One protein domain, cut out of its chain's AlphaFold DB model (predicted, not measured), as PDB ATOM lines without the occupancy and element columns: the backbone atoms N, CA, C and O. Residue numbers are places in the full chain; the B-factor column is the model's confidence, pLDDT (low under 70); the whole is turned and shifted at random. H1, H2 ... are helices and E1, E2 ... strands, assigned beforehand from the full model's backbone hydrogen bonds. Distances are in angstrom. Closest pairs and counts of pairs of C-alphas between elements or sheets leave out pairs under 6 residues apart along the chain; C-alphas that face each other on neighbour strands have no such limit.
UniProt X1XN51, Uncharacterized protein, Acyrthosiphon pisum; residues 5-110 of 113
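AT A GLANCE: This is residues 5 to 110 of the 113 residues of an uncharacterized protein of Acyrthosiphon pisum (UniProt X1XN51). Four parts stand one behind another: helix H1, a four-stranded sheet, the hairpin of E5 and E6, and helix H2 at the far end. H1 packs on one face of the sheet and the hairpin is partly face to face with the other, while H2 sits loosely beyond the hairpin and residues 89 to 94, before and into H2, stick out. The 106 printed residues hold two named helices and six named strands, in the order E1, H1, E2, E3, E4, E5, E6, H2, a mixed class of helices and strands. The larger sheet has the order E1, E2, E4, E3 and is mixed; E5 and E6 are antiparallel. The whole is compact, with a radius of gyration of the C-alphas of 13.7 A and spans of 40 by 32 by 20 A.

HOW THE PARTS SIT: E1, residues 5 to 8, is an edge strand. H1, residues 13 to 26, is on the sheet at a height of 9.9 A, over E2, residues 30 to 34, and only just over E1, on which 3 of its 14 C-alphas fall. It runs along the strands, at 19 degrees to E2 on the local plane. The closest C-alphas of E1 and H1 are those of Ile 5 and Ala 23, 7.3 A apart. E1, H1 and E2 form a strand-helix-strand unit, two parallel neighbour strands with a helix between, and its crossover is right-handed; N 7 and O 32 are 2.9 A apart. E3, residues 44 to 46, is the other edge strand and forms a hairpin with E4, residues 52 to 56, where N 45 and O 54 are 2.9 A apart. E4 is also antiparallel to E2, with N 33 and O 53 at 2.8 A. E5, residues 72 to 77, and E6, residues 80 to 85, form a hairpin, with N 75 and O 82 at 3.1 A. The two sheets make a sandwich, two sheets face to face, their best planes 18 degrees apart. The closest C-alphas of E2 and E6 are those of Phe 32 and Ser 84, 4.9 A apart. H2, residues 93 to 108, comes closest to E5 at the C-alphas of Phe 72 and Leu 103, 7.7 A apart, and H2 and E6 are near each other. Every O i to N i+4 pair is within hydrogen-bond range in H2, and 8 of 10 in H1.

IN THESE COORDINATES: E1 begins at C-alpha 5, (43.525, -10.128, 89.546). H1 is 20.2 A long, E5 16.6 A and E6 15.9 A. H2 is 22.5 A long and ends at C-alpha 108, (29.783, -30.032, 94.409).

THE WHOLE: The C-alphas of Glu 25 and Lys 94, the two farthest apart, are 41.0 A apart. The printed part has no cut. The link from E4 to E5 is long, with 15 residues; in it residues 64 to 65 pair with residues 75 to 76 of E5. The mean pLDDT of the printed part is 95.0, and residue 110 is under 70.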
ATOM      1  N   ILE A   5      42.673 -10.613  88.460       98.25
ATOM      2  CA  ILE A   5      43.525 -10.128  89.546       98.25
ATOM      3  C   ILE A   5      43.098 -10.854  90.815       98.25
ATOM      4  O   ILE A   5      41.908 -10.936  91.092       98.25
ATOM      5  N   GLN A   6      44.050 -11.347  91.598       98.12
ATOM      6  CA  GLN A   6      43.794 -11.828  92.953       98.12
ATOM      7  C   GLN A   6      44.584 -10.965  93.931       98.12
ATOM      8  O   GLN A   6      45.774 -10.729  93.717       98.12
ATOM      9  N   ILE A   7      43.924 -10.454  94.970       98.12
ATOM     10  CA  ILE A   7      44.540  -9.514  95.908       98.12
ATOM     11  C   ILE A   7      43.879  -9.576  97.284       98.12
ATOM     12  O   ILE A   7      42.660  -9.638  97.395       98.12
ATOM     13  N   ASN A   8      44.684  -9.489  98.341       97.75
ATOM     14  CA  ASN A   8      44.203  -9.102  99.662       97.75
ATOM     15  C   ASN A   8      44.450  -7.593  99.837       97.75
ATOM     16  O   ASN A   8      45.578  -7.125  99.671       97.75
ATOM     17  N   LEU A   9      43.391  -6.828 100.106       97.88
ATOM     18  CA  LEU A   9      43.452  -5.375 100.272       97.88
ATOM     19  C   LEU A   9      43.741  -4.946 101.713       97.88
ATOM     20  O   LEU A   9      43.999  -3.761 101.927       97.88
ATOM     21  N   ASN A  10      43.714  -5.864 102.683       97.06
ATOM     22  CA  ASN A  10      43.995  -5.633 104.101       97.06
ATOM     23  C   ASN A  10      43.226  -4.424 104.661       97.06
ATOM     24  O   ASN A  10      43.788  -3.534 105.307       97.06
ATOM     25  N   ARG A  11      41.950  -4.304 104.269       96.94
ATOM     26  CA  ARG A  11      41.043  -3.180 104.562       96.94
ATOM     27  C   ARG A  11      41.602  -1.796 104.183       96.94
ATOM     28  O   ARG A  11      41.067  -0.772 104.612       96.94
ATOM     29  N   CYS A  12      42.644  -1.721 103.354       98.06
ATOM     30  CA  CYS A  12      43.364  -0.493 103.042       98.06
ATOM     31  C   CYS A  12      42.689   0.290 101.910       98.06
ATOM     32  O   CYS A  12      42.648  -0.135 100.754       98.06
ATOM     33  N   LYS A  13      42.229   1.505 102.228       96.88
ATOM     34  CA  LYS A  13      41.605   2.422 101.261       96.88
ATOM     35  C   LYS A  13      42.518   2.749 100.072       96.88
ATOM     36  O   LYS A  13      42.044   2.810  98.942       96.88
ATOM     37  N   ALA A  14      43.813   2.957 100.314       97.00
ATOM     38  CA  ALA A  14      44.767   3.285  99.253       97.00
ATOM     39  C   ALA A  14      45.014   2.089  98.319       97.00
ATOM     40  O   ALA A  14      45.004   2.258  97.102       97.00
ATOM     41  N   ALA A  15      45.158   0.880  98.873       97.81
ATOM     42  CA  ALA A  15      45.292  -0.339  98.076       97.81
ATOM     43  C   ALA A  15      44.044  -0.579  97.212       97.81
ATOM     44  O   ALA A  15      44.163  -0.877  96.026       97.81
ATOM     45  N   GLN A  16      42.848  -0.376  97.780       97.06
ATOM     46  CA  GLN A  16      41.597  -0.504  97.034       97.06
ATOM     47  C   GLN A  16      41.488   0.521  95.896       97.06
ATOM     48  O   GLN A  16      41.097   0.164  94.788       97.06
ATOM     49  N   ALA A  17      41.872   1.777  96.136       94.69
ATOM     50  CA  ALA A  17      41.876   2.800  95.091       94.69
ATOM     51  C   ALA A  17      42.827   2.435  93.934       94.69
ATOM     52  O   ALA A  17      42.474   2.602  92.766       94.69
ATOM     53  N   LEU A  18      44.007   1.885  94.250       97.31
ATOM     54  CA  LEU A  18      44.971   1.425  93.248       97.31
ATOM     55  C   LEU A  18      44.469   0.204  92.465       97.31
ATOM     56  O   LEU A  18      44.731   0.119  91.267       97.31
ATOM     57  N   LEU A  19      43.720  -0.709  93.092       97.19
ATOM     58  CA  LEU A  19      43.158  -1.880  92.412       97.19
ATOM     59  C   LEU A  19      42.307  -1.483  91.199       97.19
ATOM     60  O   LEU A  19      42.459  -2.083  90.137       97.19
ATOM     61  N   SER A  20      41.458  -0.462  91.329       90.81
ATOM     62  CA  SER A  20      40.608   0.013  90.229       90.81
ATOM     63  C   SER A  20      41.431   0.487  89.025       90.81
ATOM     64  O   SER A  20      41.118   0.141  87.885       90.81
ATOM     65  N   GLN A  21      42.523   1.217  89.274       94.81
ATOM     66  CA  GLN A  21      43.451   1.654  88.229       94.81
ATOM     67  C   GLN A  21      44.176   0.460  87.589       94.81
ATOM     68  O   GLN A  21      44.187   0.321  86.366       94.81
ATOM     69  N   VAL A  22      44.727  -0.445  88.403       97.56
ATOM     70  CA  VAL A  22      45.456  -1.626  87.915       97.56
ATOM     71  C   VAL A  22      44.541  -2.542  87.098       97.56
ATOM     72  O   VAL A  22      44.946  -3.035  86.046       97.56
ATOM     73  N   ALA A  23      43.297  -2.748  87.533       96.44
ATOM     74  CA  ALA A  23      42.309  -3.529  86.797       96.44
ATOM     75  C   ALA A  23      42.038  -2.937  85.408       96.44
ATOM     76  O   ALA A  23      42.015  -3.682  84.424       96.44
ATOM     77  N   ALA A  24      41.911  -1.610  85.310       94.81
ATOM     78  CA  ALA A  24      41.739  -0.919  84.036       94.81
ATOM     79  C   ALA A  24      42.975  -1.065  83.130       94.81
ATOM     80  O   ALA A  24      42.854  -1.519  81.990       94.81
ATOM     81  N   GLU A  25      44.173  -0.773  83.646       97.56
ATOM     82  CA  GLU A  25      45.435  -0.842  82.893       97.56
ATOM     83  C   GLU A  25      45.752  -2.256  82.393       97.56
ATOM     84  O   GLU A  25      46.236  -2.445  81.276       97.56
ATOM     85  N   LYS A  26      45.460  -3.278  83.202       96.88
ATOM     86  CA  LYS A  26      45.650  -4.684  82.816       96.88
ATOM     87  C   LYS A  26      44.499  -5.226  81.973       96.88
ATOM     88  O   LYS A  26      44.626  -6.319  81.409       96.88
ATOM     89  N   SER A  27      43.412  -4.465  81.847       96.50
ATOM     90  CA  SER A  27      42.156  -4.891  81.227       96.50
ATOM     91  C   SER A  27      41.630  -6.187  81.845       96.50
ATOM     92  O   SER A  27      41.193  -7.085  81.114       96.50
ATOM     93  N   ALA A  28      41.730  -6.289  83.174       97.88
ATOM     94  CA  ALA A  28      41.170  -7.394  83.942       97.88
ATOM     95  C   ALA A  28      39.668  -7.512  83.652       97.88
ATOM     96  O   ALA A  28      39.015  -6.517  83.355       97.88
ATOM     97  N   ASP A  29      39.140  -8.728  83.668       97.31
ATOM     98  CA  ASP A  29      37.706  -9.001  83.572       97.31
ATOM     99  C   ASP A  29      37.113  -9.074  84.982       97.31
ATOM    100  O   ASP A  29      36.127  -8.397  85.285       97.31
ATOM    101  N   PHE A  30      37.798  -9.790  85.879       98.06
ATOM    102  CA  PHE A  30      37.403  -9.931  87.276       98.06
ATOM    103  C   PHE A  30      38.568  -9.705  88.241       98.06
ATOM    104  O   PHE A  30      39.728  -9.960  87.906       98.06
ATOM    105  N   ALA A  31      38.246  -9.268  89.459       98.25
ATOM    106  CA  ALA A  31      39.171  -9.286  90.587       98.25
ATOM    107  C   ALA A  31      38.605 -10.116  91.748       98.25
ATOM    108  O   ALA A  31      37.456  -9.915  92.140       98.25
ATOM    109  N   PHE A  32      39.414 -11.018  92.299       98.38
ATOM    110  CA  PHE A  32      39.140 -11.797  93.505       98.38
ATOM    111  C   PHE A  32      39.813 -11.099  94.681       98.38
ATOM    112  O   PHE A  32      41.042 -11.022  94.758       98.38
ATOM    113  N   VAL A  33      38.994 -10.512  95.541       98.31
ATOM    114  CA  VAL A  33      39.432  -9.597  96.587       98.31
ATOM    115  C   VAL A  33      39.198 -10.210  97.954       98.31
ATOM    116  O   VAL A  33      38.078 -10.614  98.255       98.31
ATOM    117  N   CYS A  34      40.230 -10.196  98.788       98.19
ATOM    118  CA  CYS A  34      40.129 -10.418 100.224       98.19
ATOM    119  C   CYS A  34      40.214  -9.082 100.969       98.19
ATOM    120  O   CYS A  34      40.924  -8.167 100.546       98.19
ATOM    121  N   GLU A  35      39.499  -8.990 102.085       97.00
ATOM    122  CA  GLU A  35      39.493  -7.872 103.031       97.00
ATOM    123  C   GLU A  35      39.341  -6.494 102.366       97.00
ATOM    124  O   GLU A  35      40.188  -5.610 102.538       97.00
ATOM    125  N   PRO A  36      38.270  -6.258 101.592       97.38
ATOM    126  CA  PRO A  36      38.053  -4.952 100.987       97.38
ATOM    127  C   PRO A  36      37.814  -3.875 102.047       97.38
ATOM    128  O   PRO A  36      37.248  -4.134 103.105       97.38
ATOM    129  N   ASN A  37      38.207  -2.632 101.776       97.00
ATOM    130  CA  ASN A  37      37.889  -1.512 102.665       97.00
ATOM    131  C   ASN A  37      36.373  -1.244 102.710       97.00
ATOM    132  O   ASN A  37      35.837  -0.945 103.773       97.00
ATOM    133  N   ARG A  38      35.700  -1.344 101.556       94.69
ATOM    134  CA  ARG A  38      34.245  -1.171 101.378       94.69
ATOM    135  C   ARG A  38      33.804  -1.688 100.006       94.69
ATOM    136  O   ARG A  38      34.630  -1.748  99.097       94.69
ATOM    137  N   SER A  39      32.516  -1.964  99.815       94.31
ATOM    138  CA  SER A  39      31.959  -2.179  98.471       94.31
ATOM    139  C   SER A  39      31.789  -0.849  97.721       94.31
ATOM    140  O   SER A  39      31.473   0.179  98.322       94.31
ATOM    141  N   GLU A  40      32.007  -0.847  96.400       91.06
ATOM    142  CA  GLU A  40      31.895   0.359  95.558       91.06
ATOM    143  C   GLU A  40      30.907   0.159  94.401       91.06
ATOM    144  O   GLU A  40      31.229   0.317  93.223       91.06
ATOM    145  N   GLY A  41      29.664  -0.178  94.753       89.88
ATOM    146  CA  GLY A  41      28.537  -0.235  93.823       89.88
ATOM    147  C   GLY A  41      28.200  -1.642  93.311       89.88
ATOM    148  O   GLY A  41      28.694  -2.635  93.835       89.88
ATOM    149  N   PRO A  42      27.344  -1.741  92.280       91.31
ATOM    150  CA  PRO A  42      26.674  -2.992  91.904       91.31
ATOM    151  C   PRO A  42      27.584  -4.032  91.235       91.31
ATOM    152  O   PRO A  42      27.171  -5.167  91.045       91.31
ATOM    153  N   SER A  43      28.811  -3.666  90.853       95.00
ATOM    154  CA  SER A  43      29.796  -4.607  90.298       95.00
ATOM    155  C   SER A  43      30.589  -5.359  91.369       95.00
ATOM    156  O   SER A  43      31.447  -6.171  91.018       95.00
ATOM    157  N   TRP A  44      30.356  -5.049  92.646       96.69
ATOM    158  CA  TRP A  44      30.973  -5.708  93.789       96.69
ATOM    159  C   TRP A  44      30.035  -6.770  94.344       96.69
ATOM    160  O   TRP A  44      29.008  -6.462  94.942       96.69
ATOM    161  N   TYR A  45      30.435  -8.021  94.181       97.06
ATOM    162  CA  TYR A  45      29.755  -9.173  94.741       97.06
ATOM    163  C   TYR A  45      30.463  -9.522  96.041       97.06
ATOM    164  O   TYR A  45      31.535 -10.120  96.013       97.06
ATOM    165  N   MET A  46      29.904  -9.072  97.158       97.12
ATOM    166  CA  MET A  46      30.449  -9.302  98.493       97.12
ATOM    167  C   MET A  46      29.957 -10.634  99.056       97.12
ATOM    168  O   MET A  46      28.848 -11.078  98.753       97.12
ATOM    169  N   ASP A  47      30.783 -11.256  99.883       96.00
ATOM    170  CA  ASP A  47      30.377 -12.337 100.772       96.00
ATOM    171  C   ASP A  47      29.586 -11.790 101.985       96.00
ATOM    172  O   ASP A  47      29.426 -10.576 102.145       96.00
ATOM    173  N   ASN A  48      29.069 -12.677 102.843       94.56
ATOM    174  CA  ASN A  48      28.211 -12.260 103.961       94.56
ATOM    175  C   ASN A  48      28.975 -11.624 105.129       94.56
ATOM    176  O   ASN A  48      28.382 -10.841 105.873       94.56
ATOM    177  N   SER A  49      30.259 -11.946 105.318       93.25
ATOM    178  CA  SER A  49      31.067 -11.328 106.381       93.25
ATOM    179  C   SER A  49      31.752 -10.035 105.927       93.25
ATOM    180  O   SER A  49      32.288  -9.281 106.739       93.25
ATOM    181  N   GLY A  50      31.703  -9.734 104.629       94.62
ATOM    182  CA  GLY A  50      32.364  -8.588 104.032       94.62
ATOM    183  C   GLY A  50      33.880  -8.764 103.903       94.62
ATOM    184  O   GLY A  50      34.582  -7.765 103.744       94.62
ATOM    185  N   ASP A  51      34.396  -9.985 104.024       95.31
ATOM    186  CA  ASP A  51      35.818 -10.338 103.989       95.31
ATOM    187  C   ASP A  51      36.288 -10.831 102.620       95.31
ATOM    188  O   ASP A  51      37.493 -10.853 102.365       95.31
ATOM    189  N   ALA A  52      35.373 -11.199 101.728       97.44
ATOM    190  CA  ALA A  52      35.688 -11.628 100.374       97.44
ATOM    191  C   ALA A  52      34.759 -10.955  99.362       97.44
ATOM    192  O   ALA A  52      33.589 -10.683  99.626       97.44
ATOM    193  N   ALA A  53      35.283 -10.678  98.173       98.00
ATOM    194  CA  ALA A  53      34.496 -10.135  97.081       98.00
ATOM    195  C   ALA A  53      34.982 -10.610  95.715       98.00
ATOM    196  O   ALA A  53      36.172 -10.857  95.510       98.00
ATOM    197  N   ILE A  54      34.059 -10.662  94.758       98.31
ATOM    198  CA  ILE A  54      34.371 -10.687  93.331       98.31
ATOM    199  C   ILE A  54      33.987  -9.329  92.751       98.31
ATOM    200  O   ILE A  54      32.870  -8.856  92.947       98.31
ATOM    201  N   ILE A  55      34.898  -8.698  92.015       97.81
ATOM    202  CA  ILE A  55      34.617  -7.470  91.270       97.81
ATOM    203  C   ILE A  55      34.478  -7.821  89.796       97.81
ATOM    204  O   ILE A  55      35.436  -8.285  89.182       97.81
ATOM    205  N   ASN A  56      33.317  -7.543  89.208       97.12
ATOM    206  CA  ASN A  56      33.109  -7.609  87.763       97.12
ATOM    207  C   ASN A  56      33.499  -6.274  87.120       97.12
ATOM    208  O   ASN A  56      32.681  -5.367  86.946       97.12
ATOM    209  N   THR A  57      34.784  -6.140  86.810       96.19
ATOM    210  CA  THR A  57      35.404  -4.858  86.434       96.19
ATOM    211  C   THR A  57      34.890  -4.307  85.103       96.19
ATOM    212  O   THR A  57      34.801  -3.092  84.929       96.19
ATOM    213  N   LYS A  58      34.481  -5.190  84.184       93.56
ATOM    214  CA  LYS A  58      33.904  -4.829  82.879       93.56
ATOM    215  C   LYS A  58      32.377  -4.826  82.863       93.56
ATOM    216  O   LYS A  58      31.794  -4.539  81.820       93.56
ATOM    217  N   LYS A  59      31.726  -5.124  83.996       93.62
ATOM    218  CA  LYS A  59      30.261  -5.225  84.121       93.62
ATOM    219  C   LYS A  59      29.653  -6.166  83.074       93.62
ATOM    220  O   LYS A  59      28.585  -5.896  82.528       93.62
ATOM    221  N   THR A  60      30.351  -7.256  82.758       91.94
ATOM    222  CA  THR A  60      29.843  -8.262  81.824       91.94
ATOM    223  C   THR A  60      28.616  -8.939  82.415       91.94
ATOM    224  O   THR A  60      28.508  -9.091  83.632       91.94
ATOM    225  N   ARG A  61      27.681  -9.371  81.570       94.00
ATOM    226  CA  ARG A  61      26.525 -10.133  82.045       94.00
ATOM    227  C   ARG A  61      27.003 -11.437  82.689       94.00
ATOM    228  O   ARG A  61      27.767 -12.172  82.068       94.00
ATOM    229  N   LEU A  62      26.548 -11.697  83.910       95.69
ATOM    230  CA  LEU A  62      26.764 -12.968  84.596       95.69
ATOM    231  C   LEU A  62      25.695 -13.980  84.181       95.69
ATOM    232  O   LEU A  62      24.561 -13.602  83.878       95.69
ATOM    233  N   GLU A  63      26.070 -15.254  84.166       96.00
ATOM    234  CA  GLU A  63      25.143 -16.370  83.953       96.00
ATOM    235  C   GLU A  63      24.389 -16.685  85.240       96.00
ATOM    236  O   GLU A  63      23.177 -16.883  85.215       96.00
ATOM    237  N   ASN A  64      25.107 -16.687  86.363       94.62
ATOM    238  CA  ASN A  64      24.544 -16.946  87.676       94.62
ATOM    239  C   ASN A  64      25.378 -16.269  88.772       94.62
ATOM    240  O   ASN A  64      26.541 -15.913  88.562       94.62
ATOM    241  N   GLU A  65      24.794 -16.132  89.953       92.94
ATOM    242  CA  GLU A  65      25.496 -15.780  91.178       92.94
ATOM    243  C   GLU A  65      24.939 -16.578  92.353       92.94
ATOM    244  O   GLU A  65      23.740 -16.833  92.440       92.94
ATOM    245  N   GLY A  66      25.824 -16.987  93.258       89.12
ATOM    246  CA  GLY A  66      25.415 -17.718  94.446       89.12
ATOM    247  C   GLY A  66      24.739 -16.852  95.490       89.12
ATOM    248  O   GLY A  66      24.815 -15.619  95.468       89.12
ATOM    249  N   LEU A  67      24.170 -17.511  96.497       88.94
ATOM    250  CA  LEU A  67      23.969 -16.859  97.786       88.94
ATOM    251  C   LEU A  67      25.331 -16.440  98.352       88.94
ATOM    252  O   LEU A  67      26.362 -17.055  98.076       88.94
ATOM    253  N   ALA A  68      25.348 -15.327  99.078       88.25
ATOM    254  CA  ALA A  68      26.541 -14.924  99.798       88.25
ATOM    255  C   ALA A  68      26.702 -15.852 101.005       88.25
ATOM    256  O   ALA A  68      25.741 -16.088 101.733       88.25
ATOM    257  N   GLU A  69      27.908 -16.377 101.186       91.44
ATOM    258  CA  GLU A  69      28.293 -17.220 102.316       91.44
ATOM    259  C   GLU A  69      29.379 -16.497 103.113       91.44
ATOM    260  O   GLU A  69      29.965 -15.528 102.633       91.44
ATOM    261  N   ALA A  70      29.629 -16.894 104.357       92.00
ATOM    262  CA  ALA A  70      30.725 -16.300 105.121       92.00
ATOM    263  C   ALA A  70      32.076 -16.834 104.610       92.00
ATOM    264  O   ALA A  70      32.282 -18.045 104.538       92.00
ATOM    265  N   GLY A  71      33.001 -15.937 104.268       92.88
ATOM    266  CA  GLY A  71      34.354 -16.277 103.831       92.88
ATOM    267  C   GLY A  71      34.495 -16.564 102.335       92.88
ATOM    268  O   GLY A  71      35.623 -16.677 101.855       92.88
ATOM    269  N   PHE A  72      33.409 -16.662 101.560       96.25
ATOM    270  CA  PHE A  72      33.516 -16.754 100.103       96.25
ATOM    271  C   PHE A  72      32.304 -16.216  99.341       96.25
ATOM    272  O   PHE A  72      31.166 -16.217  99.805       96.25
ATOM    273  N   ARG A  73      32.563 -15.810  98.098       96.88
ATOM    274  CA  ARG A  73      31.548 -15.441  97.106       96.88
ATOM    275  C   ARG A  73      31.825 -16.171  95.804       96.88
ATOM    276  O   ARG A  73      32.990 -16.323  95.435       96.88
ATOM    277  N   TRP A  74      30.771 -16.544  95.080       97.38
ATOM    278  CA  TRP A  74      30.909 -17.075  93.730       97.38
ATOM    279  C   TRP A  74      29.933 -16.479  92.719       97.38
ATOM    280  O   TRP A  74      28.830 -16.044  93.057       97.38
ATOM    281  N   ILE A  75      30.378 -16.474  91.466       96.94
ATOM    282  CA  ILE A  75      29.605 -16.118  90.271       96.94
ATOM    283  C   ILE A  75      29.873 -17.141  89.167       96.94
ATOM    284  O   ILE A  75      30.899 -17.820  89.197       96.94
ATOM    285  N   THR A  76      29.011 -17.191  88.158       96.00
ATOM    286  CA  THR A  76      29.251 -17.946  86.925       96.00
ATOM    287  C   THR A  76      29.325 -16.991  85.740       96.00
ATOM    288  O   THR A  76      28.454 -16.139  85.544       96.00
ATOM    289  N   SER A  77      30.385 -17.119  84.946       94.69
ATOM    290  CA  SER A  77      30.598 -16.350  83.721       94.69
ATOM    291  C   SER A  77      31.347 -17.204  82.707       94.69
ATOM    292  O   SER A  77      32.398 -17.752  83.030       94.69
ATOM    293  N   GLN A  78      30.861 -17.246  81.465       91.56
ATOM    294  CA  GLN A  78      31.436 -18.058  80.386       91.56
ATOM    295  C   GLN A  78      31.516 -19.540  80.776       91.56
ATOM    296  O   GLN A  78      32.540 -20.186  80.559       91.56
ATOM    297  N   SER A  79      30.453 -20.049  81.407       91.06
ATOM    298  CA  SER A  79      30.337 -21.423  81.912       91.06
ATOM    299  C   SER A  79      31.420 -21.832  82.920       91.06
ATOM    300  O   SER A  79      31.647 -23.017  83.145       91.06
ATOM    301  N   ILE A  80      32.095 -20.857  83.537       92.19
ATOM    302  CA  ILE A  80      33.083 -21.076  84.595       92.19
ATOM    303  C   ILE A  80      32.559 -20.444  85.880       92.19
ATOM    304  O   ILE A  80      32.256 -19.246  85.920       92.19
ATOM    305  N   ARG A  81      32.498 -21.246  86.946       94.50
ATOM    306  CA  ARG A  81      32.210 -20.771  88.296       94.50
ATOM    307  C   ARG A  81      33.487 -20.244  88.943       94.50
ATOM    308  O   ARG A  81      34.459 -20.973  89.124       94.50
ATOM    309  N   LEU A  82      33.490 -18.960  89.274       96.62
ATOM    310  CA  LEU A  82      34.619 -18.267  89.886       96.62
ATOM    311  C   LEU A  82      34.331 -18.043  91.364       96.62
ATOM    312  O   LEU A  82      33.242 -17.585  91.704       96.62
ATOM    313  N   TYR A  83      35.321 -18.307  92.213       97.44
ATOM    314  CA  TYR A  83      35.247 -18.094  93.655       97.44
ATOM    315  C   TYR A  83      36.289 -17.065  94.095       97.44
ATOM    316  O   TYR A  83      37.440 -17.113  93.661       97.44
ATOM    317  N   SER A  84      35.892 -16.167  94.993       97.81
ATOM    318  CA  SER A  84      36.821 -15.431  95.850       97.81
ATOM    319  C   SER A  84      36.641 -15.935  97.270       97.81
ATOM    320  O   SER A  84      35.514 -15.956  97.765       97.81
ATOM    321  N   CYS A  85      37.737 -16.343  97.901       96.69
ATOM    322  CA  CYS A  85      37.743 -16.961  99.219       96.69
ATOM    323  C   CYS A  85      38.708 -16.207 100.129       96.69
ATOM    324  O   CYS A  85      39.873 -16.025  99.768       96.69
ATOM    325  N   ASN A  86      38.247 -15.833 101.319       95.94
ATOM    326  CA  ASN A  86      39.097 -15.337 102.387       95.94
ATOM    327  C   ASN A  86      38.942 -16.207 103.631       95.94
ATOM    328  O   ASN A  86      37.832 -16.465 104.090       95.94
ATOM    329  N   TRP A  87      40.073 -16.616 104.196       92.88
ATOM    330  CA  TRP A  87      40.116 -17.351 105.449       92.88
ATOM    331  C   TRP A  87      40.908 -16.558 106.485       92.88
ATOM    332  O   TRP A  87      42.066 -16.208 106.252       92.88
ATOM    333  N   SER A  88      40.282 -16.281 107.630       90.38
ATOM    334  CA  SER A  88      40.930 -15.567 108.729       90.38
ATOM    335  C   SER A  88      41.949 -16.472 109.425       90.38
ATOM    336  O   SER A  88      41.608 -17.599 109.771       90.38
ATOM    337  N   PRO A  89      43.175 -16.002 109.720       89.94
ATOM    338  CA  PRO A  89      44.107 -16.751 110.564       89.94
ATOM    339  C   PRO A  89      43.671 -16.777 112.040       89.94
ATOM    340  O   PRO A  89      44.141 -17.614 112.808       89.94
ATOM    341  N   ASN A  90      42.777 -15.870 112.447       92.81
ATOM    342  CA  ASN A  90      42.267 -15.749 113.813       92.81
ATOM    343  C   ASN A  90      41.010 -16.604 113.996       92.81
ATOM    344  O   ASN A  90      39.924 -16.094 114.265       92.81
ATOM    345  N   SER A  91      41.172 -17.903 113.799       93.62
ATOM    346  CA  SER A  91      40.091 -18.881 113.754       93.62
ATOM    347  C   SER A  91      40.505 -20.161 114.466       93.62
ATOM    348  O   SER A  91      41.670 -20.564 114.431       93.62
ATOM    349  N   THR A  92      39.544 -20.861 115.040       96.94
ATOM    350  CA  THR A  92      39.723 -22.224 115.524       96.94
ATOM    351  C   THR A  92      39.864 -23.212 114.363       96.94
ATOM    352  O   THR A  92      39.389 -22.990 113.249       96.94
ATOM    353  N   PHE A  93      40.472 -24.369 114.635       95.75
ATOM    354  CA  PHE A  93      40.545 -25.462 113.661       95.75
ATOM    355  C   PHE A  93      39.158 -25.965 113.228       95.75
ATOM    356  O   PHE A  93      38.977 -26.372 112.085       95.75
ATOM    357  N   LYS A  94      38.168 -25.914 114.129       96.75
ATOM    358  CA  LYS A  94      36.788 -26.287 113.807       96.75
ATOM    359  C   LYS A  94      36.193 -25.345 112.761       96.75
ATOM    360  O   LYS A  94      35.695 -25.823 111.752       96.75
ATOM    361  N   GLU A  95      36.305 -24.034 112.968       95.62
ATOM    362  CA  GLU A  95      35.795 -23.049 112.007       95.62
ATOM    363  C   GLU A  95      36.465 -23.215 110.633       95.62
ATOM    364  O   GLU A  95      35.808 -23.045 109.610       95.62
ATOM    365  N   TYR A  96      37.748 -23.601 110.597       94.81
ATOM    366  CA  TYR A  96      38.451 -23.898 109.343       94.81
ATOM    367  C   TYR A  96      37.844 -25.089 108.601       94.81
ATOM    368  O   TYR A  96      37.614 -25.022 107.393       94.81
ATOM    369  N   LEU A  97      37.574 -26.183 109.315       96.19
ATOM    370  CA  LEU A  97      36.931 -27.356 108.727       96.19
ATOM    371  C   LEU A  97      35.505 -27.055 108.269       96.19
ATOM    372  O   LEU A  97      35.111 -27.509 107.194       96.19
ATOM    373  N   ASP A  98      34.756 -26.273 109.045       95.12
ATOM    374  CA  ASP A  98      33.404 -25.846 108.684       95.12
ATOM    375  C   ASP A  98      33.441 -25.007 107.390       95.12
ATOM    376  O   ASP A  98      32.685 -25.276 106.455       95.12
ATOM    377  N   PHE A  99      34.388 -24.065 107.272       95.06
ATOM    378  CA  PHE A  99      34.615 -23.295 106.045       95.06
ATOM    379  C   PHE A  99      34.925 -24.192 104.837       95.06
ATOM    380  O   PHE A  99      34.283 -24.057 103.793       95.06
ATOM    381  N   LEU A 100      35.871 -25.131 104.970       96.25
ATOM    382  CA  LEU A 100      36.218 -26.052 103.883       96.25
ATOM    383  C   LEU A 100      35.038 -26.940 103.473       96.25
ATOM    384  O   LEU A 100      34.818 -27.142 102.282       96.25
ATOM    385  N   THR A 101      34.266 -27.433 104.442       96.31
ATOM    386  CA  THR A 101      33.094 -28.289 104.200       96.31
ATOM    387  C   THR A 101      32.007 -27.529 103.438       96.31
ATOM    388  O   THR A 101      31.419 -28.056 102.489       96.31
ATOM    389  N   ASN A 102      31.765 -26.269 103.807       94.38
ATOM    390  CA  ASN A 102      30.795 -25.409 103.133       94.38
ATOM    391  C   ASN A 102      31.243 -25.066 101.708       94.38
ATOM    392  O   ASN A 102      30.448 -25.159 100.770       94.38
ATOM    393  N   LEU A 103      32.525 -24.732 101.524       95.06
ATOM    394  CA  LEU A 103      33.095 -24.466 100.205       95.06
ATOM    395  C   LEU A 103      33.025 -25.707  99.303       95.06
ATOM    396  O   LEU A 103      32.595 -25.608  98.156       95.06
ATOM    397  N   GLU A 104      33.389 -26.885  99.818       96.06
ATOM    398  CA  GLU A 104      33.280 -28.150  99.088       96.06
ATOM    399  C   GLU A 104      31.832 -28.432  98.673       96.06
ATOM    400  O   GLU A 104      31.572 -28.751  97.511       96.06
ATOM    401  N   SER A 105      30.884 -28.267  99.597       94.88
ATOM    402  CA  SER A 105      29.457 -28.462  99.329       94.88
ATOM    403  C   SER A 105      28.958 -27.520  98.229       94.88
ATOM    404  O   SER A 105      28.289 -27.969  97.298       94.88
ATOM    405  N   SER A 106      29.352 -26.241  98.275       93.81
ATOM    406  CA  SER A 106      29.031 -25.238  97.246       93.81
ATOM    407  C   SER A 106      29.628 -25.575  95.875       93.81
ATOM    408  O   SER A 106      29.010 -25.313  94.842       93.81
ATOM    409  N   ILE A 107      30.838 -26.138  95.833       93.94
ATOM    410  CA  ILE A 107      31.472 -26.567  94.579       93.94
ATOM    411  C   ILE A 107      30.741 -27.790  94.013       93.94
ATOM    412  O   ILE A 107      30.441 -27.835  92.822       93.94
ATOM    413  N   ARG A 108      30.411 -28.776  94.853       93.62
ATOM    414  CA  ARG A 108      29.783 -30.032  94.409       93.62
ATOM    415  C   ARG A 108      28.314 -29.890  94.025       93.62
ATOM    416  O   ARG A 108      27.844 -30.672  93.197       93.62
ATOM    417  N   SER A 109      27.606 -28.898  94.568       87.12
ATOM    418  CA  SER A 109      26.202 -28.628  94.227       87.12
ATOM    419  C   SER A 109      25.993 -28.206  92.766       87.12
ATOM    420  O   SER A 109      24.860 -28.087  92.320       87.12
ATOM    421  N   GLU A 110      27.070 -28.006  91.999       68.25
ATOM    422  CA  GLU A 110      27.037 -27.852  90.539       68.25
ATOM    423  C   GLU A 110      26.593 -29.128  89.799       68.25
ATOM    424  O   GLU A 110      26.235 -29.065  88.629       68.25
TER     425      GLU A 110